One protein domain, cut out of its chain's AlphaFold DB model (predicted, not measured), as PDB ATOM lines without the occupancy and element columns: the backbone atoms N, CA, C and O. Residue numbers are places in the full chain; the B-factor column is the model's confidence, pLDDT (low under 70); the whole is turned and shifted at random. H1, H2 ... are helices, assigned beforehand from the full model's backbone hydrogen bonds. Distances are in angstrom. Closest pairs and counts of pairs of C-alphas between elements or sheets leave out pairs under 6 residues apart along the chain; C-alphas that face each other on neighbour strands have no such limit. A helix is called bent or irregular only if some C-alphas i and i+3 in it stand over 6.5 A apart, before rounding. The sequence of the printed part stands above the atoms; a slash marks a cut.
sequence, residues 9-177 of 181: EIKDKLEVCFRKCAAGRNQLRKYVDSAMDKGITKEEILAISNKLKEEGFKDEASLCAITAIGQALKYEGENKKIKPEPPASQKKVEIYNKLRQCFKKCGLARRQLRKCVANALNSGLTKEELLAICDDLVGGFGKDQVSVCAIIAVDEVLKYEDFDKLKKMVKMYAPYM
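What this domain is: This is residues 9 to 177 of the 181 residues of an uncharacterized protein of Thermoplasmata archaeon M8B2D (UniProt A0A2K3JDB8). Two long helices, H1 and H4, lie side by side, and two helical hairpins, H2-H3 and H5-H6, cross one side of them; residues 162 to 177 stick out as an arm. The printed part has 169 residues, 145 of them in six named helices, H1 to H6 in order along the chain, with no named strand; the class is all helix. The whole is loose, radius of gyration of the C-alphas 19.3 A, spanning 68 by 38 by 25 A.

How they stand to each other: H1, residues 9 to 37, touches the hub H4, residues 89 to 122, at a shallow tilt of 19 degrees, opposite ways; their closest C-alphas, Gly 24 and Cys 106, are 4.6 A apart. H2, residues 42 to 54, and H3, residues 58 to 78, form a hairpin, as do H5, residues 127 to 140, and H6, residues 143 to 176. H3, with residues 60 to 64 alone, touches H4 at a steep 57 degrees, closest C-alphas Glu 60 and Gly 107, 4.6 A. H6, with residues 149 to 160 alone, touches H4 at a steep 46 degrees, closest C-alphas Val 117 and Ala 153, 6.3 A. Each O i to N i+4 pair is within hydrogen-bond range in H1, H3, H4 and H5; 8 of 9 in H2, 25 of 30 in H6.

Where its parts are: H1, 42.3 A long, begins at C-alpha 9 (29.037, 26.395, 26.213). H4 is 49.4 A long. H6, 51.0 A, is irregular, C-alphas 145 and 148 being 7.8 A apart, and ends at C-alpha 176 (19.514, 22.336, 66.053).

The domain as a whole: The farthest C-alphas, Lys 81 and Pro 175, are 70.1 A apart. The printed part has no cut and no long link. pLDDT is under 70 at residues 59, 80 to 83 and 138 to 147.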
ATOM      1  N   GLU A   9      28.101  27.529  26.182       86.50
ATOM      2  CA  GLU A   9      29.037  26.395  26.213       86.50
ATOM      3  C   GLU A   9      28.482  25.189  26.988       86.50
ATOM      4  O   GLU A   9      28.821  24.038  26.697       86.50
ATOM      5  N   ILE A  10      27.645  25.437  28.003       85.50
ATOM      6  CA  ILE A  10      26.951  24.378  28.749       85.50
ATOM      7  C   ILE A  10      25.944  23.677  27.832       85.50
ATOM      8  O   ILE A  10      25.911  22.442  27.808       85.50
ATOM      9  N   LYS A  11      25.164  24.445  27.059       85.00
ATOM     10  CA  LYS A  11      24.194  23.909  26.092       85.00
ATOM     11  C   LYS A  11      24.885  23.079  25.011       85.00
ATOM     12  O   LYS A  11      24.504  21.926  24.817       85.00
ATOM     13  N   ASP A  12      25.959  23.594  24.416       87.94
ATOM     14  CA  ASP A  12      26.710  22.890  23.368       87.94
ATOM     15  C   ASP A  12      27.269  21.552  23.870       87.94
ATOM     16  O   ASP A  12      27.152  20.507  23.222       87.94
ATOM     17  N   LYS A  13      27.849  21.545  25.079       88.62
ATOM     18  CA  LYS A  13      28.347  20.311  25.705       88.62
ATOM     19  C   LYS A  13      27.224  19.312  25.946       88.62
ATOM     20  O   LYS A  13      27.420  18.117  25.707       88.62
ATOM     21  N   LEU A  14      26.072  19.781  26.421       87.94
ATOM     22  CA  LEU A  14      24.916  18.934  26.681       87.94
ATOM     23  C   LEU A  14      24.417  18.293  25.380       87.94
ATOM     24  O   LEU A  14      24.285  17.069  25.319       87.94
ATOM     25  N   GLU A  15      24.255  19.084  24.320       86.88
ATOM     26  CA  GLU A  15      23.851  18.609  22.996       86.88
ATOM     27  C   GLU A  15      24.808  17.541  22.445       86.88
ATOM     28  O   GLU A  15      24.374  16.483  21.974       86.88
ATOM     29  N   VAL A  16      26.123  17.750  22.562       89.56
ATOM     30  CA  VAL A  16      27.122  16.749  22.157       89.56
ATOM     31  C   VAL A  16      26.949  15.441  22.938       89.56
ATOM     32  O   VAL A  16      27.041  14.355  22.352       89.56
ATOM     33  N   CYS A  17      26.686  15.503  24.247       90.06
ATOM     34  CA  CYS A  17      26.452  14.304  25.058       90.06
ATOM     35  C   CYS A  17      25.157  13.582  24.646       90.06
ATOM     36  O   CYS A  17      25.147  12.350  24.552       90.06
ATOM     37  N   PHE A  18      24.092  14.323  24.326       87.56
ATOM     38  CA  PHE A  18      22.845  13.762  23.798       87.56
ATOM     39  C   PHE A  18      23.052  13.062  22.456       87.56
ATOM     40  O   PHE A  18      22.674  11.896  22.311       87.56
ATOM     41  N   ARG A  19      23.727  13.716  21.504       85.88
ATOM     42  CA  ARG A  19      24.068  13.136  20.193       85.88
ATOM     43  C   ARG A  19      24.863  11.836  20.346       85.88
ATOM     44  O   ARG A  19      24.553  10.843  19.688       85.88
ATOM     45  N   LYS A  20      25.836  11.791  21.264       89.12
ATOM     46  CA  LYS A  20      26.599  10.565  21.577       89.12
ATOM     47  C   LYS A  20      25.724   9.466  22.189       89.12
ATOM     48  O   LYS A  20      25.849   8.307  21.790       89.12
ATOM     49  N   CYS A  21      24.825   9.809  23.117       88.44
ATOM     50  CA  CYS A  21      23.853   8.869  23.691       88.44
ATOM     51  C   CYS A  21      22.956   8.258  22.604       88.44
ATOM     52  O   CYS A  21      22.806   7.034  22.536       88.44
ATOM     53  N   ALA A  22      22.405   9.093  21.721       85.31
ATOM     54  CA  ALA A  22      21.565   8.663  20.609       85.31
ATOM     55  C   ALA A  22      22.337   7.762  19.629       85.31
ATOM     56  O   ALA A  22      21.873   6.669  19.293       85.31
ATOM     57  N   ALA A  23      23.556   8.153  19.247       86.81
ATOM     58  CA  ALA A  23      24.411   7.370  18.357       86.81
ATOM     59  C   ALA A  23      24.734   5.978  18.926       86.81
ATOM     60  O   ALA A  23      24.591   4.978  18.221       86.81
ATOM     61  N   GLY A  24      25.098   5.890  20.212       88.75
ATOM     62  CA  GLY A  24      25.376   4.612  20.875       88.75
ATOM     63  C   GLY A  24      24.166   3.671  20.896       88.75
ATOM     64  O   GLY A  24      24.305   2.467  20.682       88.75
ATOM     65  N   ARG A  25      22.957   4.217  21.084       88.00
ATOM     66  CA  ARG A  25      21.706   3.444  21.017       88.00
ATOM     67  C   ARG A  25      21.389   2.975  19.603       88.00
ATOM     68  O   ARG A  25      21.018   1.819  19.425       88.00
ATOM     69  N   ASN A  26      21.548   3.840  18.606       88.06
ATOM     70  CA  ASN A  26      21.322   3.475  17.207       88.06
ATOM     71  C   ASN A  26      22.286   2.379  16.750       88.06
ATOM     72  O   ASN A  26      21.873   1.447  16.066       88.06
ATOM     73  N   GLN A  27      23.552   2.455  17.167       90.81
ATOM     74  CA  GLN A  27      24.521   1.397  16.909       90.81
ATOM     75  C   GLN A  27      24.094   0.075  17.555       90.81
ATOM     76  O   GLN A  27      24.148  -0.959  16.894       90.81
ATOM     77  N   LEU A  28      23.634   0.107  18.811       92.44
ATOM     78  CA  LEU A  28      23.130  -1.086  19.490       92.44
ATOM     79  C   LEU A  28      21.934  -1.701  18.751       92.44
ATOM     80  O   LEU A  28      21.933  -2.905  18.538       92.44
ATOM     81  N   ARG A  29      20.964  -0.892  18.307       91.38
ATOM     82  CA  ARG A  29      19.795  -1.374  17.546       91.38
ATOM     83  C   ARG A  29      20.183  -2.054  16.241       91.38
ATOM     84  O   ARG A  29      19.832  -3.205  16.039       91.38
ATOM     85  N   LYS A  30      20.995  -1.382  15.418       91.94
ATOM     86  CA  LYS A  30      21.492  -1.949  14.156       91.94
ATOM     87  C   LYS A  30      22.231  -3.268  14.376       91.94
ATOM     88  O   LYS A  30      22.143  -4.179  13.560       91.94
ATOM     89  N   TYR A  31      22.993  -3.361  15.466       93.88
ATOM     90  CA  TYR A  31      23.719  -4.584  15.777       93.88
ATOM     91  C   TYR A  31      22.809  -5.685  16.330       93.88
ATOM     92  O   TYR A  31      23.088  -6.854  16.092       93.88
ATOM     93  N   VAL A  32      21.729  -5.333  17.033       93.19
ATOM     94  CA  VAL A  32      20.675  -6.281  17.416       93.19
ATOM     95  C   VAL A  32      20.032  -6.875  16.169       93.19
ATOM     96  O   VAL A  32      20.036  -8.094  16.058       93.19
ATOM     97  N   ASP A  33      19.604  -6.053  15.207       92.44
ATOM     98  CA  ASP A  33      19.027  -6.547  13.946       92.44
ATOM     99  C   ASP A  33      20.001  -7.500  13.240       92.44
ATOM    100  O   ASP A  33      19.681  -8.660  13.008       92.44
ATOM    101  N   SER A  34      21.255  -7.072  13.048       91.44
ATOM    102  CA  SER A  34      22.283  -7.900  12.401       91.44
ATOM    103  C   SER A  34      22.627  -9.182  13.171       91.44
ATOM    104  O   SER A  34      23.059 -10.168  12.570       91.44
ATOM    105  N   ALA A  35      22.513  -9.180  14.500       91.81
ATOM    106  CA  ALA A  35      22.708 -10.378  15.308       91.81
ATOM    107  C   ALA A  35      21.520 -11.334  15.157       91.81
ATOM    108  O   ALA A  35      21.730 -12.540  15.027       91.81
ATOM    109  N   MET A  36      20.298 -10.802  15.126       91.56
ATOM    110  CA  MET A  36      19.084 -11.589  14.937       91.56
ATOM    111  C   MET A  36      18.991 -12.172  13.530       91.56
ATOM    112  O   MET A  36      18.701 -13.358  13.420       91.56
ATOM    113  N   ASP A  37      19.371 -11.426  12.487       89.94
ATOM    114  CA  ASP A  37      19.542 -11.935  11.113       89.94
ATOM    115  C   ASP A  37      20.472 -13.160  11.061       89.94
ATOM    116  O   ASP A  37      20.346 -14.031  10.204       89.94
ATOM    117  N   LYS A  38      21.432 -13.232  11.991       89.94
ATOM    118  CA  LYS A  38      22.427 -14.307  12.101       89.94
ATOM    119  C   LYS A  38      22.029 -15.410  13.081       89.94
ATOM    120  O   LYS A  38      22.898 -16.192  13.456       89.94
ATOM    121  N   GLY A  39      20.775 -15.458  13.528       88.69
ATOM    122  CA  GLY A  39      20.266 -16.536  14.381       88.69
ATOM    123  C   GLY A  39      20.491 -16.349  15.883       88.69
ATOM    124  O   GLY A  39      20.327 -17.313  16.627       88.69
ATOM    125  N   ILE A  40      20.870 -15.152  16.352       91.12
ATOM    126  CA  ILE A  40      20.893 -14.845  17.792       91.12
ATOM    127  C   ILE A  40      19.473 -14.546  18.277       91.12
ATOM    128  O   ILE A  40      18.782 -13.713  17.691       91.12
ATOM    129  N   THR A  41      19.039 -15.178  19.367       91.00
ATOM    130  CA  THR A  41      17.681 -14.965  19.900       91.00
ATOM    131  C   THR A  41      17.606 -13.780  20.865       91.00
ATOM    132  O   THR A  41      18.608 -13.332  21.429       91.00
ATOM    133  N   LYS A  42      16.395 -13.268  21.117       91.19
ATOM    134  CA  LYS A  42      16.173 -12.196  22.103       91.19
ATOM    135  C   LYS A  42      16.589 -12.597  23.525       91.19
ATOM    136  O   LYS A  42      17.074 -11.753  24.276       91.19
ATOM    137  N   GLU A  43      16.447 -13.872  23.888       91.75
ATOM    138  CA  GLU A  43      16.872 -14.411  25.184       91.75
ATOM    139  C   GLU A  43      18.397 -14.336  25.324       91.75
ATOM    140  O   GLU A  43      18.917 -13.960  26.374       91.75
ATOM    141  N   GLU A  44      19.128 -14.611  24.243       91.19
ATOM    142  CA  GLU A  44      20.587 -14.500  24.215       91.19
ATOM    143  C   GLU A  44      21.056 -13.045  24.289       91.19
ATOM    144  O   GLU A  44      22.041 -12.738  24.967       91.19
ATOM    145  N   ILE A  45      20.319 -12.132  23.649       92.12
ATOM    146  CA  ILE A  45      20.536 -10.686  23.765       92.12
ATOM    147  C   ILE A  45      20.323 -10.227  25.216       92.12
ATOM    148  O   ILE A  45      21.140  -9.471  25.750       92.12
ATOM    149  N   LEU A  46      19.274 -10.709  25.890       90.06
ATOM    150  CA  LEU A  46      19.029 -10.434  27.312       90.06
ATOM    151  C   LEU A  46      20.133 -10.978  28.214       90.06
ATOM    152  O   LEU A  46      20.579 -10.283  29.130       90.06
ATOM    153  N   ALA A  47      20.619 -12.187  27.934       90.56
ATOM    154  CA  ALA A  47      21.688 -12.803  28.707       90.56
ATOM    155  C   ALA A  47      22.975 -11.957  28.699       90.56
ATOM    156  O   ALA A  47      23.688 -11.925  29.700       90.56
ATOM    157  N   ILE A  48      23.266 -11.224  27.615       89.06
ATOM    158  CA  ILE A  48      24.390 -10.268  27.573       89.06
ATOM    159  C   ILE A  48      24.216  -9.175  28.620       89.06
ATOM    160  O   ILE A  48      25.161  -8.857  29.342       89.06
ATOM    161  N   SER A  49      23.017  -8.600  28.714       85.69
ATOM    162  CA  SER A  49      22.745  -7.554  29.697       85.69
ATOM    163  C   SER A  49      22.887  -8.068  31.128       85.69
ATOM    164  O   SER A  49      23.456  -7.370  31.968       85.69
ATOM    165  N   ASN A  50      22.408  -9.282  31.410       87.38
ATOM    166  CA  ASN A  50      22.524  -9.880  32.740       87.38
ATOM    167  C   ASN A  50      23.991 -10.094  33.133       87.38
ATOM    168  O   ASN A  50      24.398  -9.653  34.205       87.38
ATOM    169  N   LYS A  51      24.820 -10.622  32.224       87.81
ATOM    170  CA  LYS A  51      26.265 -10.750  32.475       87.81
ATOM    171  C   LYS A  51      26.940  -9.400  32.695       87.81
ATOM    172  O   LYS A  51      27.769  -9.256  33.581       87.81
ATOM    173  N   LEU A  52      26.570  -8.370  31.932       85.69
ATOM    174  CA  LEU A  52      27.118  -7.026  32.147       85.69
ATOM    175  C   LEU A  52      26.722  -6.443  33.511       85.69
ATOM    176  O   LEU A  52      27.520  -5.737  34.129       85.69
ATOM    177  N   LYS A  53      25.516  -6.748  33.998       83.81
ATOM    178  CA  LYS A  53      25.064  -6.364  35.339       83.81
ATOM    179  C   LYS A  53      25.899  -7.044  36.430       83.81
ATOM    180  O   LYS A  53      26.264  -6.380  37.400       83.81
ATOM    181  N   GLU A  54      26.232  -8.321  36.252       85.69
ATOM    182  CA  GLU A  54      27.134  -9.080  37.135       85.69
ATOM    183  C   GLU A  54      28.569  -8.524  37.105       85.69
ATOM    184  O   GLU A  54      29.208  -8.406  38.144       85.69
ATOM    185  N   GLU A  55      29.036  -8.062  35.942       83.38
ATOM    186  CA  GLU A  55      30.349  -7.420  35.743       83.38
ATOM    187  C   GLU A  55      30.426  -5.953  36.230       83.38
ATOM    188  O   GLU A  55      31.391  -5.246  35.932       83.38
ATOM    189  N   GLY A  56      29.416  -5.457  36.953       78.06
ATOM    190  CA  GLY A  56      29.441  -4.126  37.572       78.06
ATOM    191  C   GLY A  56      28.853  -2.978  36.739       78.06
ATOM    192  O   GLY A  56      28.921  -1.830  37.173       78.06
ATOM    193  N   PHE A  57      28.217  -3.244  35.592       75.62
ATOM    194  CA  PHE A  57      27.514  -2.229  34.778       75.62
ATOM    195  C   PHE A  57      26.015  -2.137  35.118       75.62
ATOM    196  O   PHE A  57      25.173  -2.132  34.223       75.62
ATOM    197  N   LYS A  58      25.641  -2.127  36.405       71.50
ATOM    198  CA  LYS A  58      24.258  -2.418  36.838       71.50
ATOM    199  C   LYS A  58      23.177  -1.509  36.223       71.50
ATOM    200  O   LYS A  58      22.235  -2.021  35.607       71.50
ATOM    201  N   ASP A  59      23.311  -0.191  36.347       68.25
ATOM    202  CA  ASP A  59      22.286   0.759  35.884       68.25
ATOM    203  C   ASP A  59      22.339   0.962  34.367       68.25
ATOM    204  O   ASP A  59      21.317   1.009  33.675       68.25
ATOM    205  N   GLU A  60      23.552   1.048  33.827       72.88
ATOM    206  CA  GLU A  60      23.802   1.281  32.412       72.88
ATOM    207  C   GLU A  60      23.394   0.084  31.545       72.88
ATOM    208  O   GLU A  60      22.850   0.278  30.451       72.88
ATOM    209  N   ALA A  61      23.614  -1.144  32.030       75.12
ATOM    210  CA  ALA A  61      23.210  -2.360  31.331       75.12
ATOM    211  C   ALA A  61      21.686  -2.457  31.248       75.12
ATOM    212  O   ALA A  61      21.164  -2.681  30.159       75.12
ATOM    213  N   SER A  62      20.974  -2.185  32.347       77.44
ATOM    214  CA  SER A  62      19.512  -2.316  32.429       77.44
ATOM    215  C   SER A  62      18.793  -1.454  31.388       77.44
ATOM    216  O   SER A  62      17.963  -1.941  30.622       77.44
ATOM    217  N   LEU A  63      19.171  -0.180  31.259       80.31
ATOM    218  CA  LEU A  63      18.574   0.683  30.240       80.31
ATOM    219  C   LEU A  63      18.974   0.245  28.819       80.31
ATOM    220  O   LEU A  63      18.240   0.498  27.855       80.31
ATOM    221  N   CYS A  64      20.192  -0.279  28.605       85.38
ATOM    222  CA  CYS A  64      20.623  -0.718  27.266       85.38
ATOM    223  C   CYS A  64      19.899  -2.018  26.887       85.38
ATOM    224  O   CYS A  64      19.541  -2.177  25.722       85.38
ATOM    225  N   ALA A  65      19.555  -2.853  27.873       86.81
ATOM    226  CA  ALA A  65      18.676  -4.007  27.735       86.81
ATOM    227  C   ALA A  65      17.305  -3.610  27.197       86.81
ATOM    228  O   ALA A  65      16.855  -4.202  26.227       86.81
ATOM    229  N   ILE A  66      16.683  -2.558  27.745       87.25
ATOM    230  CA  ILE A  66      15.383  -2.056  27.260       87.25
ATOM    231  C   ILE A  66      15.471  -1.666  25.782       87.25
ATOM    232  O   ILE A  66      14.592  -1.986  24.988       87.25
ATOM    233  N   THR A  67      16.559  -0.995  25.386       88.44
ATOM    234  CA  THR A  67      16.770  -0.611  23.979       88.44
ATOM    235  C   THR A  67      16.975  -1.828  23.082       88.44
ATOM    236  O   THR A  67      16.411  -1.870  21.993       88.44
ATOM    237  N   ALA A  68      17.767  -2.801  23.534       90.88
ATOM    238  CA  ALA A  68      18.053  -4.010  22.779       90.88
ATOM    239  C   ALA A  68      16.820  -4.916  22.654       90.88
ATOM    240  O   ALA A  68      16.529  -5.387  21.563       90.88
ATOM    241  N   ILE A  69      16.054  -5.098  23.730       91.25
ATOM    242  CA  ILE A  69      14.834  -5.906  23.717       91.25
ATOM    243  C   ILE A  69      13.705  -5.245  22.952       91.25
ATOM    244  O   ILE A  69      13.040  -5.928  22.182       91.25
ATOM    245  N   GLY A  70      13.518  -3.931  23.086       89.31
ATOM    246  CA  GLY A  70      12.548  -3.220  22.255       89.31
ATOM    247  C   GLY A  70      12.831  -3.422  20.762       89.31
ATOM    248  O   GLY A  70      11.908  -3.670  19.992       89.31
ATOM    249  N   GLN A  71      14.111  -3.400  20.367       90.88
ATOM    250  CA  GLN A  71      14.505  -3.694  18.990       90.88
ATOM    251  C   GLN A  71      14.285  -5.164  18.622       90.88
ATOM    252  O   GLN A  71      13.736  -5.440  17.565       90.88
ATOM    253  N   ALA A  72      14.652  -6.100  19.498       90.88
ATOM    254  CA  ALA A  72      14.490  -7.524  19.226       90.88
ATOM    255  C   ALA A  72      13.016  -7.925  19.041       90.88
ATOM    256  O   ALA A  72      12.680  -8.676  18.131       90.88
ATOM    257  N   LEU A  73      12.123  -7.371  19.864       90.31
ATOM    258  CA  LEU A  73      10.678  -7.573  19.738       90.31
ATOM    259  C   LEU A  73      10.120  -6.939  18.456       90.31
ATOM    260  O   LEU A  73       9.265  -7.538  17.805       90.31
ATOM    261  N   LYS A  74      10.615  -5.753  18.073       89.31
ATOM    262  CA  LYS A  74      10.260  -5.111  16.798       89.31
ATOM    263  C   LYS A  74      10.680  -5.984  15.613       89.31
ATOM    264  O   LYS A  74       9.851  -6.271  14.756       89.31
ATOM    265  N   TYR A  75      11.919  -6.473  15.625       89.31
ATOM    266  CA  TYR A  75      12.446  -7.380  14.612       89.31
ATOM    267  C   TYR A  75      11.592  -8.652  14.494       89.31
ATOM    268  O   TYR A  75      11.213  -9.030  13.391       89.31
ATOM    269  N   GLU A  76      11.228  -9.299  15.609       86.88
ATOM    270  CA  GLU A  76      10.328 -10.466  15.584       86.88
ATOM    271  C   GLU A  76       8.943 -10.130  15.020       86.88
ATOM    272  O   GLU A  76       8.345 -10.952  14.328       86.88
ATOM    273  N   GLY A  77       8.424  -8.937  15.321       86.00
ATOM    274  CA  GLY A  77       7.149  -8.450  14.804       86.00
ATOM    275  C   GLY A  77       7.148  -8.268  13.285       86.00
ATOM    276  O   GLY A  77       6.169  -8.638  12.636       86.00
ATOM    277  N   GLU A  78       8.246  -7.739  12.739       86.50
ATOM    278  CA  GLU A  78       8.431  -7.435  11.314       86.50
ATOM    279  C   GLU A  78       8.846  -8.676  10.496       86.50
ATOM    280  O   GLU A  78       8.367  -8.867   9.379       86.50
ATOM    281  N   ASN A  79       9.653  -9.580  11.067       77.81
ATOM    282  CA  ASN A  79      10.295 -10.699  10.360       77.81
ATOM    283  C   ASN A  79       9.691 -12.087  10.661       77.81
ATOM    284  O   ASN A  79      10.376 -13.103  10.548       77.81
ATOM    285  N   LYS A  80       8.394 -12.171  10.998       61.69
ATOM    286  CA  LYS A  80       7.682 -13.402  11.439       61.69
ATOM    287  C   LYS A  80       7.793 -14.651  10.538       61.69
ATOM    288  O   LYS A  80       7.268 -15.695  10.917       61.69
ATOM    289  N   LYS A  81       8.408 -14.580   9.353       58.09
ATOM    290  CA  LYS A  81       8.348 -15.643   8.334       58.09
ATOM    291  C   LYS A  81       9.611 -16.492   8.185       58.09
ATOM    292  O   LYS A  81       9.504 -17.583   7.640       58.09
ATOM    293  N   ILE A  82      10.777 -16.051   8.661       61.78
ATOM    294  CA  ILE A  82      12.028 -16.812   8.504       61.78
ATOM    295  C   ILE A  82      12.793 -16.740   9.821       61.78
ATOM    296  O   ILE A  82      13.314 -15.688  10.178       61.78
ATOM    297  N   LYS A  83      12.838 -17.850  10.566       66.81
ATOM    298  CA  LYS A  83      13.777 -17.986  11.684       66.81
ATOM    299  C   LYS A  83      15.143 -18.330  11.086       66.81
ATOM    300  O   LYS A  83      15.255 -19.407  10.502       66.81
ATOM    301  N   PRO A  84      16.147 -17.446  11.184       75.69
ATOM    302  CA  PRO A  84      17.477 -17.761  10.691       75.69
ATOM    303  C   PRO A  84      18.056 -18.952  11.452       75.69
ATOM    304  O   PRO A  84      17.824 -19.112  12.654       75.69
ATOM    305  N   GLU A  85      18.795 -19.798  10.738       77.75
ATOM    306  CA  GLU A  85      19.479 -20.928  11.355       77.75
ATOM    307  C   GLU A  85      20.506 -20.438  12.389       77.75
ATOM    308  O   GLU A  85      21.175 -19.421  12.169       77.75
ATOM    309  N   PRO A  86      20.659 -21.151  13.519       78.44
ATOM    310  CA  PRO A  86      21.653 -20.802  14.518       78.44
ATOM    311  C   PRO A  86      23.066 -20.801  13.913       78.44
ATOM    312  O   PRO A  86      23.436 -21.731  13.191       78.44
ATOM    313  N   PRO A  87      23.905 -19.809  14.238       81.56
ATOM    314  CA  PRO A  87      25.251 -19.740  13.699       81.56
ATOM    315  C   PRO A  87      26.144 -20.811  14.340       81.56
ATOM    316  O   PRO A  87      25.960 -21.191  15.500       81.56
ATOM    317  N   ALA A  88      27.186 -21.231  13.614       83.06
ATOM    318  CA  ALA A  88      28.246 -22.076  14.164       83.06
ATOM    319  C   ALA A  88      28.840 -21.467  15.452       83.06
ATOM    320  O   ALA A  88      28.974 -20.245  15.569       83.06
ATOM    321  N   SER A  89      29.242 -22.318  16.401       83.56
ATOM    322  CA  SER A  89      29.652 -21.923  17.760       83.56
ATOM    323  C   SER A  89      30.714 -20.812  17.799       83.56
ATOM    324  O   SER A  89      30.565 -19.855  18.555       83.56
ATOM    325  N   GLN A  90      31.740 -20.870  16.944       84.00
ATOM    326  CA  GLN A  90      32.775 -19.827  16.861       84.00
ATOM    327  C   GLN A  90      32.222 -18.479  16.368       84.00
ATOM    328  O   GLN A  90      32.436 -17.449  17.009       84.00
ATOM    329  N   LYS A  91      31.430 -18.477  15.287       86.75
ATOM    330  CA  LYS A  91      30.784 -17.256  14.765       86.75
ATOM    331  C   LYS A  91      29.825 -16.652  15.789       86.75
ATOM    332  O   LYS A  91      29.736 -15.432  15.920       86.75
ATOM    333  N   LYS A  92      29.142 -17.500  16.556       87.56
ATOM    334  CA  LYS A  92      28.257 -17.084  17.645       87.56
ATOM    335  C   LYS A  92      29.005 -16.296  18.722       87.56
ATOM    336  O   LYS A  92      28.542 -15.231  19.126       87.56
ATOM    337  N   VAL A  93      30.184 -16.768  19.136       89.25
ATOM    338  CA  VAL A  93      31.044 -16.074  20.113       89.25
ATOM    339  C   VAL A  93      31.491 -14.706  19.589       89.25
ATOM    340  O   VAL A  93      31.461 -13.723  20.330       89.25
ATOM    341  N   GLU A  94      31.848 -14.596  18.309       91.00
ATOM    342  CA  GLU A  94      32.212 -13.308  17.705       91.00
ATOM    343  C   GLU A  94      31.050 -12.308  17.696       91.00
ATOM    344  O   GLU A  94      31.226 -11.141  18.068       91.00
ATOM    345  N   ILE A  95      29.856 -12.757  17.293       90.19
ATOM    346  CA  ILE A  95      28.648 -11.924  17.292       90.19
ATOM    347  C   ILE A  95      28.343 -11.464  18.720       90.19
ATOM    348  O   ILE A  95      28.113 -10.273  18.937       90.19
ATOM    349  N   TYR A  96      28.429 -12.378  19.689       89.88
ATOM    350  CA  TYR A  96      28.226 -12.097  21.107       89.88
ATOM    351  C   TYR A  96      29.206 -11.046  21.636       89.88
ATOM    352  O   TYR A  96      28.800 -10.077  22.278       89.88
ATOM    353  N   ASN A  97      30.497 -11.183  21.327       90.81
ATOM    354  CA  ASN A  97      31.530 -10.245  21.763       90.81
ATOM    355  C   ASN A  97      31.308  -8.840  21.193       90.81
ATOM    356  O   ASN A  97      31.403  -7.850  21.923       90.81
ATOM    357  N   LYS A  98      30.955  -8.736  19.910       92.44
ATOM    358  CA  LYS A  98      30.631  -7.451  19.274       92.44
ATOM    359  C   LYS A  98      29.350  -6.832  19.838       92.44
ATOM    360  O   LYS A  98      29.323  -5.628  20.103       92.44
ATOM    361  N   LEU A  99      28.317  -7.636  20.094       90.94
ATOM    362  CA  LEU A  99      27.082  -7.157  20.717       90.94
ATOM    363  C   LEU A  99      27.365  -6.657  22.141       90.94
ATOM    364  O   LEU A  99      26.997  -5.532  22.477       90.94
ATOM    365  N   ARG A 100      28.140  -7.404  22.937       91.06
ATOM    366  CA  ARG A 100      28.621  -6.980  24.265       91.06
ATOM    367  C   ARG A 100      29.389  -5.656  24.211       91.06
ATOM    368  O   ARG A 100      29.175  -4.795  25.062       91.06
ATOM    369  N   GLN A 101      30.247  -5.445  23.211       91.50
ATOM    370  CA  GLN A 101      30.919  -4.153  23.015       91.50
ATOM    371  C   GLN A 101      29.929  -3.020  22.703       91.50
ATOM    372  O   GLN A 101      30.092  -1.915  23.223       91.50
ATOM    373  N   CYS A 102      28.889  -3.277  21.905       91.69
ATOM    374  CA  CYS A 102      27.840  -2.291  21.624       91.69
ATOM    375  C   CYS A 102      27.055  -1.921  22.888       91.69
ATOM    376  O   CYS A 102      26.826  -0.736  23.138       91.69
ATOM    377  N   PHE A 103      26.720  -2.903  23.732       90.75
ATOM    378  CA  PHE A 103      26.126  -2.651  25.046       90.75
ATOM    379  C   PHE A 103      27.027  -1.768  25.918       90.75
ATOM    380  O   PHE A 103      26.555  -0.772  26.467       90.75
ATOM    381  N   LYS A 104      28.334  -2.067  25.999       89.44
ATOM    382  CA  LYS A 104      29.294  -1.247  26.759       89.44
ATOM    383  C   LYS A 104      29.355   0.191  26.237       89.44
ATOM    384  O   LYS A 104      29.280   1.125  27.030       89.44
ATOM    385  N   LYS A 105      29.426   0.392  24.916       89.81
ATOM    386  CA  LYS A 105      29.419   1.734  24.300       89.81
ATOM    387  C   LYS A 105      28.124   2.499  24.593       89.81
ATOM    388  O   LYS A 105      28.189   3.661  24.985       89.81
ATOM    389  N   CYS A 106      26.970   1.839  24.462       89.19
ATOM    390  CA  CYS A 106      25.665   2.392  24.837       89.19
ATOM    391  C   CYS A 106      25.650   2.837  26.309       89.19
ATOM    392  O   CYS A 106      25.263   3.966  26.613       89.19
ATOM    393  N   GLY A 107      26.127   1.979  27.214       88.31
ATOM    394  CA  GLY A 107      26.173   2.264  28.645       88.31
ATOM    395  C   GLY A 107      27.089   3.439  28.990       88.31
ATOM    396  O   GLY A 107      26.687   4.354  29.707       88.31
ATOM    397  N   LEU A 108      28.294   3.475  28.415       88.94
ATOM    398  CA  LEU A 108      29.251   4.565  28.625       88.94
ATOM    399  C   LEU A 108      28.720   5.914  28.124       88.94
ATOM    400  O   LEU A 108      28.843   6.912  28.833       88.94
ATOM    401  N   ALA A 109      28.091   5.947  26.945       88.75
ATOM    402  CA  ALA A 109      27.505   7.171  26.401       88.75
ATOM    403  C   ALA A 109      26.394   7.727  27.312       88.75
ATOM    404  O   ALA A 109      26.280   8.936  27.499       88.75
ATOM    405  N   ARG A 110      25.612   6.846  27.942       88.00
ATOM    406  CA  ARG A 110      24.578   7.226  28.915       88.00
ATOM    407  C   ARG A 110      25.145   7.730  30.226       88.00
ATOM    408  O   ARG A 110      24.691   8.749  30.735       88.00
ATOM    409  N   ARG A 111      26.169   7.057  30.746       88.88
ATOM    410  CA  ARG A 111      26.889   7.523  31.932       88.88
ATOM    411  C   ARG A 111      27.510   8.898  31.695       88.88
ATOM    412  O   ARG A 111      27.498   9.741  32.586       88.88
ATOM    413  N   GLN A 112      28.030   9.135  30.491       90.00
ATOM    414  CA  GLN A 112      28.509  10.451  30.092       90.00
ATOM    415  C   GLN A 112      27.369  11.475  30.066       90.00
ATOM    416  O   GLN A 112      27.535  12.542  30.642       90.00
ATOM    417  N   LEU A 113      26.214  11.143  29.479       90.50
ATOM    418  CA  LEU A 113      25.048  12.030  29.473       90.50
ATOM    419  C   LEU A 113      24.605  12.427  30.890       90.50
ATOM    420  O   LEU A 113      24.465  13.620  31.140       90.50
ATOM    421  N   ARG A 114      24.482  11.472  31.827       91.00
ATOM    422  CA  ARG A 114      24.174  11.762  33.245       91.00
ATOM    423  C   ARG A 114      25.140  12.785  33.838       91.00
ATOM    424  O   ARG A 114      24.723  13.794  34.391       91.00
ATOM    425  N   LYS A 115      26.446  12.576  33.637       91.19
ATOM    426  CA  LYS A 115      27.473  13.526  34.089       91.19
ATOM    427  C   LYS A 115      27.319  14.903  33.442       91.19
ATOM    428  O   LYS A 115      27.508  15.903  34.125       91.19
ATOM    429  N   CYS A 116      26.998  14.977  32.148       91.44
ATOM    430  CA  CYS A 116      26.791  16.257  31.465       91.44
ATOM    431  C   CYS A 116      25.570  16.999  32.029       91.44
ATOM    432  O   CYS A 116      25.668  18.195  32.282       91.44
ATOM    433  N   VAL A 117      24.468  16.288  32.293       91.75
ATOM    434  CA  VAL A 117      23.252  16.839  32.916       91.75
ATOM    435  C   VAL A 117      23.552  17.358  34.323       91.75
ATOM    436  O   VAL A 117      23.328  18.534  34.598       91.75
ATOM    437  N   ALA A 118      24.159  16.537  35.184       91.00
ATOM    438  CA  ALA A 118      24.537  16.948  36.536       91.00
ATOM    439  C   ALA A 118      25.494  18.156  36.533       91.00
ATOM    440  O   ALA A 118      25.342  19.086  37.321       91.00
ATOM    441  N   ASN A 119      26.473  18.180  35.624       90.62
ATOM    442  CA  ASN A 119      27.392  19.311  35.485       90.62
ATOM    443  C   ASN A 119      26.685  20.582  35.002       90.62
ATOM    444  O   ASN A 119      27.038  21.665  35.464       90.62
ATOM    445  N   ALA A 120      25.708  20.469  34.101       90.06
ATOM    446  CA  ALA A 120      24.923  21.604  33.630       90.06
ATOM    447  C   ALA A 120      24.108  22.227  34.773       90.06
ATOM    448  O   ALA A 120      24.191  23.437  34.981       90.06
ATOM    449  N   LEU A 121      23.427  21.397  35.571       89.88
ATOM    450  CA  LEU A 121      22.678  21.836  36.755       89.88
ATOM    451  C   LEU A 121      23.599  22.511  37.784       89.88
ATOM    452  O   LEU A 121      23.343  23.635  38.212       89.88
ATOM    453  N   ASN A 122      24.742  21.890  38.097       88.75
ATOM    454  CA  ASN A 122      25.748  22.464  39.002       88.75
ATOM    455  C   ASN A 122      26.369  23.773  38.483       88.75
ATOM    456  O   ASN A 122      26.891  24.558  39.270       88.75
ATOM    457  N   SER A 123      26.344  24.001  37.169       88.25
ATOM    458  CA  SER A 123      26.884  25.213  36.537       88.25
ATOM    459  C   SER A 123      25.841  26.330  36.399       88.25
ATOM    460  O   SER A 123      26.142  27.366  35.812       88.25
ATOM    461  N   GLY A 124      24.633  26.145  36.946       84.94
ATOM    462  CA  GLY A 124      23.593  27.176  36.998       84.94
ATOM    463  C   GLY A 124      22.557  27.107  35.877       84.94
ATOM    464  O   GLY A 124      21.807  28.067  35.694       84.94
ATOM    465  N   LEU A 125      22.502  26.005  35.121       88.00
ATOM    466  CA  LEU A 125      21.377  25.746  34.226       88.00
ATOM    467  C   LEU A 125      20.159  25.333  35.063       88.00
ATOM    468  O   LEU A 125      20.260  24.456  35.920       88.00
ATOM    469  N   THR A 126      19.015  25.967  34.826       88.50
ATOM    470  CA  THR A 126      17.760  25.602  35.498       88.50
ATOM    471  C   THR A 126      17.212  24.283  34.958       88.50
ATOM    472  O   THR A 126      17.564  23.845  33.856       88.50
ATOM    473  N   LYS A 127      16.325  23.638  35.724       88.94
ATOM    474  CA  LYS A 127      15.647  22.424  35.260       88.94
ATOM    475  C   LYS A 127      14.788  22.708  34.029       88.94
ATOM    476  O   LYS A 127      14.779  21.898  33.116       88.94
ATOM    477  N   GLU A 128      14.132  23.865  33.970       88.94
ATOM    478  CA  GLU A 128      13.299  24.279  32.843       88.94
ATOM    479  C   GLU A 128      14.145  24.464  31.583       88.94
ATOM    480  O   GLU A 128      13.803  23.927  30.535       88.94
ATOM    481  N   GLU A 129      15.294  25.144  31.689       87.56
ATOM    482  CA  GLU A 129      16.238  25.281  30.572       87.56
ATOM    483  C   GLU A 129      16.761  23.919  30.107       87.56
ATOM    484  O   GLU A 129      16.871  23.679  28.906       87.56
ATOM    485  N   LEU A 130      17.081  23.018  31.041       88.38
ATOM    486  CA  LEU A 130      17.568  21.687  30.700       88.38
ATOM    487  C   LEU A 130      16.491  20.852  30.009       88.38
ATOM    488  O   LEU A 130      16.782  20.207  29.004       88.38
ATOM    489  N   LEU A 131      15.261  20.869  30.524       85.75
ATOM    490  CA  LEU A 131      14.130  20.146  29.949       85.75
ATOM    491  C   LEU A 131      13.727  20.713  28.587       85.75
ATOM    492  O   LEU A 131      13.438  19.921  27.699       85.75
ATOM    493  N   ALA A 132      13.796  22.031  28.385       84.88
ATOM    494  CA  ALA A 132      13.580  22.647  27.077       84.88
ATOM    495  C   ALA A 132      14.626  22.179  26.053       84.88
ATOM    496  O   ALA A 132      14.268  21.750  24.964       84.88
ATOM    497  N   ILE A 133      15.913  22.142  26.424       82.19
ATOM    498  CA  ILE A 133      16.964  21.590  25.549       82.19
ATOM    499  C   ILE A 133      16.722  20.107  25.276       82.19
ATOM    500  O   ILE A 133      16.937  19.635  24.162       82.19
ATOM    501  N   CYS A 134      16.300  19.350  26.293       81.31
ATOM    502  CA  CYS A 134      15.930  17.957  26.094       81.31
ATOM    503  C   CYS A 134      14.809  17.859  25.066       81.31
ATOM    504  O   CYS A 134      14.960  17.064  24.151       81.31
ATOM    505  N   ASP A 135      13.749  18.658  25.195       79.50
ATOM    506  CA  ASP A 135      12.591  18.663  24.300       79.50
ATOM    507  C   ASP A 135      12.955  19.074  22.865       79.50
ATOM    508  O   ASP A 135      12.574  18.390  21.922       79.50
ATOM    509  N   ASP A 136      13.803  20.089  22.681       79.62
ATOM    510  CA  ASP A 136      14.304  20.493  21.359       79.62
ATOM    511  C   ASP A 136      15.093  19.359  20.686       79.62
ATOM    512  O   ASP A 136      14.906  19.033  19.509       79.62
ATOM    513  N   LEU A 137      15.966  18.695  21.451       75.81
ATOM    514  CA  LEU A 137      16.734  17.552  20.962       75.81
ATOM    515  C   LEU A 137      15.812  16.358  20.680       75.81
ATOM    516  O   LEU A 137      15.954  15.689  19.659       75.81
ATOM    517  N   VAL A 138      14.846  16.109  21.560       69.31
ATOM    518  CA  VAL A 138      13.784  15.097  21.449       69.31
ATOM    519  C   VAL A 138      12.930  15.338  20.203       69.31
ATOM    520  O   VAL A 138      12.611  14.376  19.514       69.31
ATOM    521  N   GLY A 139      12.598  16.585  19.877       61.44
ATOM    522  CA  GLY A 139      11.846  16.961  18.682       61.44
ATOM    523  C   GLY A 139      12.655  16.806  17.393       61.44
ATOM    524  O   GLY A 139      12.094  16.460  16.353       61.44
ATOM    525  N   GLY A 140      13.978  17.003  17.457       61.22
ATOM    526  CA  GLY A 140      14.892  16.835  16.321       61.22
ATOM    527  C   GLY A 140      15.291  15.382  16.025       61.22
ATOM    528  O   GLY A 140      15.577  15.031  14.877       61.22
ATOM    529  N   PHE A 141      15.303  14.505  17.029       59.00
ATOM    530  CA  PHE A 141      15.488  13.068  16.832       59.00
ATOM    531  C   PHE A 141      14.110  12.431  16.560       59.00
ATOM    532  O   PHE A 141      13.161  12.659  17.286       59.00
ATOM    533  N   GLY A 142      13.933  11.628  15.507       57.47
ATOM    534  CA  GLY A 142      12.619  11.012  15.233       57.47
ATOM    535  C   GLY A 142      12.089  10.161  16.407       57.47
ATOM    536  O   GLY A 142      12.887   9.636  17.186       57.47
ATOM    537  N   LYS A 143      10.757   9.971  16.505       60.22
ATOM    538  CA  LYS A 143      10.025   9.312  17.625       60.22
ATOM    539  C   LYS A 143      10.702   8.056  18.204       60.22
ATOM    540  O   LYS A 143      10.691   7.839  19.414       60.22
ATOM    541  N   ASP A 144      11.364   7.266  17.365       57.09
ATOM    542  CA  ASP A 144      12.020   6.018  17.760       57.09
ATOM    543  C   ASP A 144      13.340   6.214  18.528       57.09
ATOM    544  O   ASP A 144      13.793   5.308  19.225       57.09
ATOM    545  N   GLN A 145      14.019   7.357  18.426       54.72
ATOM    546  CA  GLN A 145      15.375   7.561  18.970       54.72
ATOM    547  C   GLN A 145      15.400   8.239  20.344       54.72
ATOM    548  O   GLN A 145      16.387   8.162  21.077       54.72
ATOM    549  N   VAL A 146      14.278   8.807  20.747       54.94
ATOM    550  CA  VAL A 146      14.235   9.930  21.681       54.94
ATOM    551  C   VAL A 146      14.066   9.524  23.141       54.94
ATOM    552  O   VAL A 146      14.737  10.053  24.027       54.94
ATOM    553  N   SER A 147      13.248   8.506  23.396       65.44
ATOM    554  CA  SER A 147      12.682   8.272  24.730       65.44
ATOM    555  C   SER A 147      13.718   8.058  25.837       65.44
ATOM    556  O   SER A 147      13.645   8.689  26.881       65.44
ATOM    557  N   VAL A 148      14.732   7.213  25.627       71.06
ATOM    558  CA  VAL A 148      15.606   6.805  26.744       71.06
ATOM    559  C   VAL A 148      16.662   7.850  27.119       71.06
ATOM    560  O   VAL A 148      17.022   7.924  28.286       71.06
ATOM    561  N   CYS A 149      17.175   8.663  26.185       79.06
ATOM    562  CA  CYS A 149      18.139   9.712  26.566       79.06
ATOM    563  C   CYS A 149      17.428  10.853  27.320       79.06
ATOM    564  O   CYS A 149      17.986  11.369  28.283       79.06
ATOM    565  N   ALA A 150      16.176  11.162  26.958       81.38
ATOM    566  CA  ALA A 150      15.329  12.082  27.715       81.38
ATOM    567  C   ALA A 150      14.961  11.532  29.101       81.38
ATOM    568  O   ALA A 150      15.134  12.239  30.084       81.38
ATOM    569  N   ILE A 151      14.566  10.254  29.207       82.75
ATOM    570  CA  ILE A 151      14.305   9.603  30.506       82.75
ATOM    571  C   ILE A 151      15.515   9.731  31.437       82.75
ATOM    572  O   ILE A 151      15.351  10.023  32.613       82.75
ATOM    573  N   ILE A 152      16.731   9.549  30.915       84.31
ATOM    574  CA  ILE A 152      17.962   9.698  31.703       84.31
ATOM    575  C   ILE A 152      18.146  11.132  32.198       84.31
ATOM    576  O   ILE A 152      18.548  11.327  33.339       84.31
ATOM    577  N   ALA A 153      17.886  12.123  31.347       85.94
ATOM    578  CA  ALA A 153      18.018  13.519  31.736       85.94
ATOM    579  C   ALA A 153      16.971  13.919  32.784       85.94
ATOM    580  O   ALA A 153      17.325  14.556  33.769       85.94
ATOM    581  N   VAL A 154      15.724  13.473  32.621       86.88
ATOM    582  CA  VAL A 154      14.649  13.678  33.603       86.88
ATOM    583  C   VAL A 154      14.982  12.996  34.934       86.88
ATOM    584  O   VAL A 154      14.903  13.639  35.973       86.88
ATOM    585  N   ASP A 155      15.411  11.730  34.913       88.38
ATOM    586  CA  ASP A 155      15.843  10.982  36.109       88.38
ATOM    587  C   ASP A 155      16.951  11.725  36.872       88.38
ATOM    588  O   ASP A 155      16.903  11.848  38.095       88.38
ATOM    589  N   GLU A 156      17.933  12.277  36.157       89.81
ATOM    590  CA  GLU A 156      19.029  13.025  36.773       89.81
ATOM    591  C   GLU A 156      18.572  14.381  37.344       89.81
ATOM    592  O   GLU A 156      19.026  14.774  38.417       89.81
ATOM    593  N   VAL A 157      17.643  15.078  36.676       89.38
ATOM    594  CA  VAL A 157      17.029  16.313  37.200       89.38
ATOM    595  C   VAL A 157      16.272  16.036  38.496       89.38
ATOM    596  O   VAL A 157      16.470  16.757  39.470       89.38
ATOM    597  N   LEU A 158      15.458  14.979  38.538       89.00
ATOM    598  CA  LEU A 158      14.698  14.608  39.737       89.00
ATOM    599  C   LEU A 158      15.629  14.292  40.915       89.00
ATOM    600  O   LEU A 158      15.448  14.819  42.012       89.00
ATOM    601  N   LYS A 159      16.696  13.519  40.674       88.94
ATOM    602  CA  LYS A 159      17.727  13.237  41.688       88.94
ATOM    603  C   LYS A 159      18.407  14.502  42.195       88.94
ATOM    604  O   LYS A 159      18.697  14.612  43.387       88.94
ATOM    605  N   TYR A 160      18.675  15.451  41.302       88.50
ATOM    606  CA  TYR A 160      19.262  16.730  41.677       88.50
ATOM    607  C   TYR A 160      18.322  17.548  42.573       88.50
ATOM    608  O   TYR A 160      18.772  18.103  43.575       88.50
ATOM    609  N   GLU A 161      17.024  17.592  42.259       86.56
ATOM    610  CA  GLU A 161      16.026  18.284  43.084       86.56
ATOM    611  C   GLU A 161      15.902  17.678  44.482       86.56
ATOM    612  O   GLU A 161      15.867  18.412  45.471       86.56
ATOM    613  N   ASP A 162      15.858  16.351  44.579       88.12
ATOM    614  CA  ASP A 162      15.776  15.663  45.868       88.12
ATOM    615  C   ASP A 162      17.018  15.931  46.721       88.12
ATOM    616  O   ASP A 162      16.918  16.193  47.923       88.12
ATOM    617  N   PHE A 163      18.194  15.966  46.091       86.81
ATOM    618  CA  PHE A 163      19.434  16.307  46.774       86.81
ATOM    619  C   PHE A 163      19.486  17.776  47.224       86.81
ATOM    620  O   PHE A 163      19.963  18.066  48.323       86.81
ATOM    621  N   ASP A 164      18.979  18.713  46.419       85.25
ATOM    622  CA  ASP A 164      18.900  20.131  46.789       85.25
ATOM    623  C   ASP A 164      17.914  20.370  47.947       85.25
ATOM    624  O   ASP A 164      18.225  21.101  48.894       85.25
ATOM    625  N   LYS A 165      16.761  19.688  47.939       86.81
ATOM    626  CA  LYS A 165      15.814  19.684  49.069       86.81
ATOM    627  C   LYS A 165      16.471  19.152  50.340       86.81
ATOM    628  O   LYS A 165      16.376  19.795  51.385       86.81
ATOM    629  N   LEU A 166      17.175  18.022  50.251       87.19
ATOM    630  CA  LEU A 166      17.883  17.433  51.387       87.19
ATOM    631  C   LEU A 166      18.936  18.399  51.947       87.19
ATOM    632  O   LEU A 166      18.981  18.624  53.154       87.19
ATOM    633  N   LYS A 167      19.734  19.038  51.082       85.75
ATOM    634  CA  LYS A 167      20.709  20.063  51.488       85.75
ATOM    635  C   LYS A 167      20.059  21.231  52.221       85.75
ATOM    636  O   LYS A 167      20.596  21.685  53.230       85.75
ATOM    637  N   LYS A 168      18.920  21.725  51.728       87.75
ATOM    638  CA  LYS A 168      18.162  22.806  52.376       87.75
ATOM    639  C   LYS A 168      17.643  22.384  53.748       87.75
ATOM    640  O   LYS A 168      17.789  23.157  54.691       87.75
ATOM    641  N   MET A 169      17.117  21.164  53.874       87.06
ATOM    642  CA  MET A 169      16.692  20.613  55.166       87.06
ATOM    643  C   MET A 169      17.869  20.493  56.133       87.06
ATOM    644  O   MET A 169      17.804  21.034  57.229       87.06
ATOM    645  N   VAL A 170      18.982  19.883  55.718       87.00
ATOM    646  CA  VAL A 170      20.183  19.776  56.562       87.00
ATOM    647  C   VAL A 170      20.663  21.159  56.993       87.00
ATOM    648  O   VAL A 170      20.932  21.359  58.165       87.00
ATOM    649  N   LYS A 171      20.709  22.146  56.093       86.38
ATOM    650  CA  LYS A 171      21.119  23.513  56.448       86.38
ATOM    651  C   LYS A 171      20.168  24.180  57.450       86.38
ATOM    652  O   LYS A 171      20.628  24.948  58.287       86.38
ATOM    653  N   MET A 172      18.868  23.904  57.354       87.75
ATOM    654  CA  MET A 172      17.855  24.425  58.275       87.75
ATOM    655  C   MET A 172      17.960  23.788  59.663       87.75
ATOM    656  O   MET A 172      17.834  24.492  60.657       87.75
ATOM    657  N   TYR A 173      18.210  22.479  59.725       85.88
ATOM    658  CA  TYR A 173      18.241  21.719  60.976       85.88
ATOM    659  C   TYR A 173      19.633  21.604  61.607       85.88
ATOM    660  O   TYR A 173      19.719  21.325  62.794       85.88
ATOM    661  N   ALA A 174      20.716  21.858  60.865       83.38
ATOM    662  CA  ALA A 174      22.090  21.789  61.369       83.38
ATOM    663  C   ALA A 174      22.342  22.636  62.634       83.38
ATOM    664  O   ALA A 174      23.030  22.136  63.519       83.38
ATOM    665  N   PRO A 175      21.778  23.852  62.790       83.44
ATOM    666  CA  PRO A 175      21.899  24.618  64.035       83.44
ATOM    667  C   PRO A 175      21.201  23.987  65.250       83.44
ATOM    668  O   PRO A 175      21.437  24.427  66.368       83.44
ATOM    669  N   TYR A 176      20.332  22.997  65.032       80.75
ATOM    670  CA  TYR A 176      19.514  22.336  66.053       80.75
ATOM    671  C   TYR A 176      19.916  20.869  66.282       80.75
ATOM    672  O   TYR A 176      19.254  20.166  67.041       80.75
ATOM    673  N   MET A 177      20.961  20.376  65.605       78.88
ATOM    674  CA  MET A 177      21.487  19.029  65.825       78.88
ATOM    675  C   MET A 177      22.509  19.066  66.964       78.88
ATOM    676  O   MET A 177      23.652  19.469  66.763       78.88
TER     677      MET A 177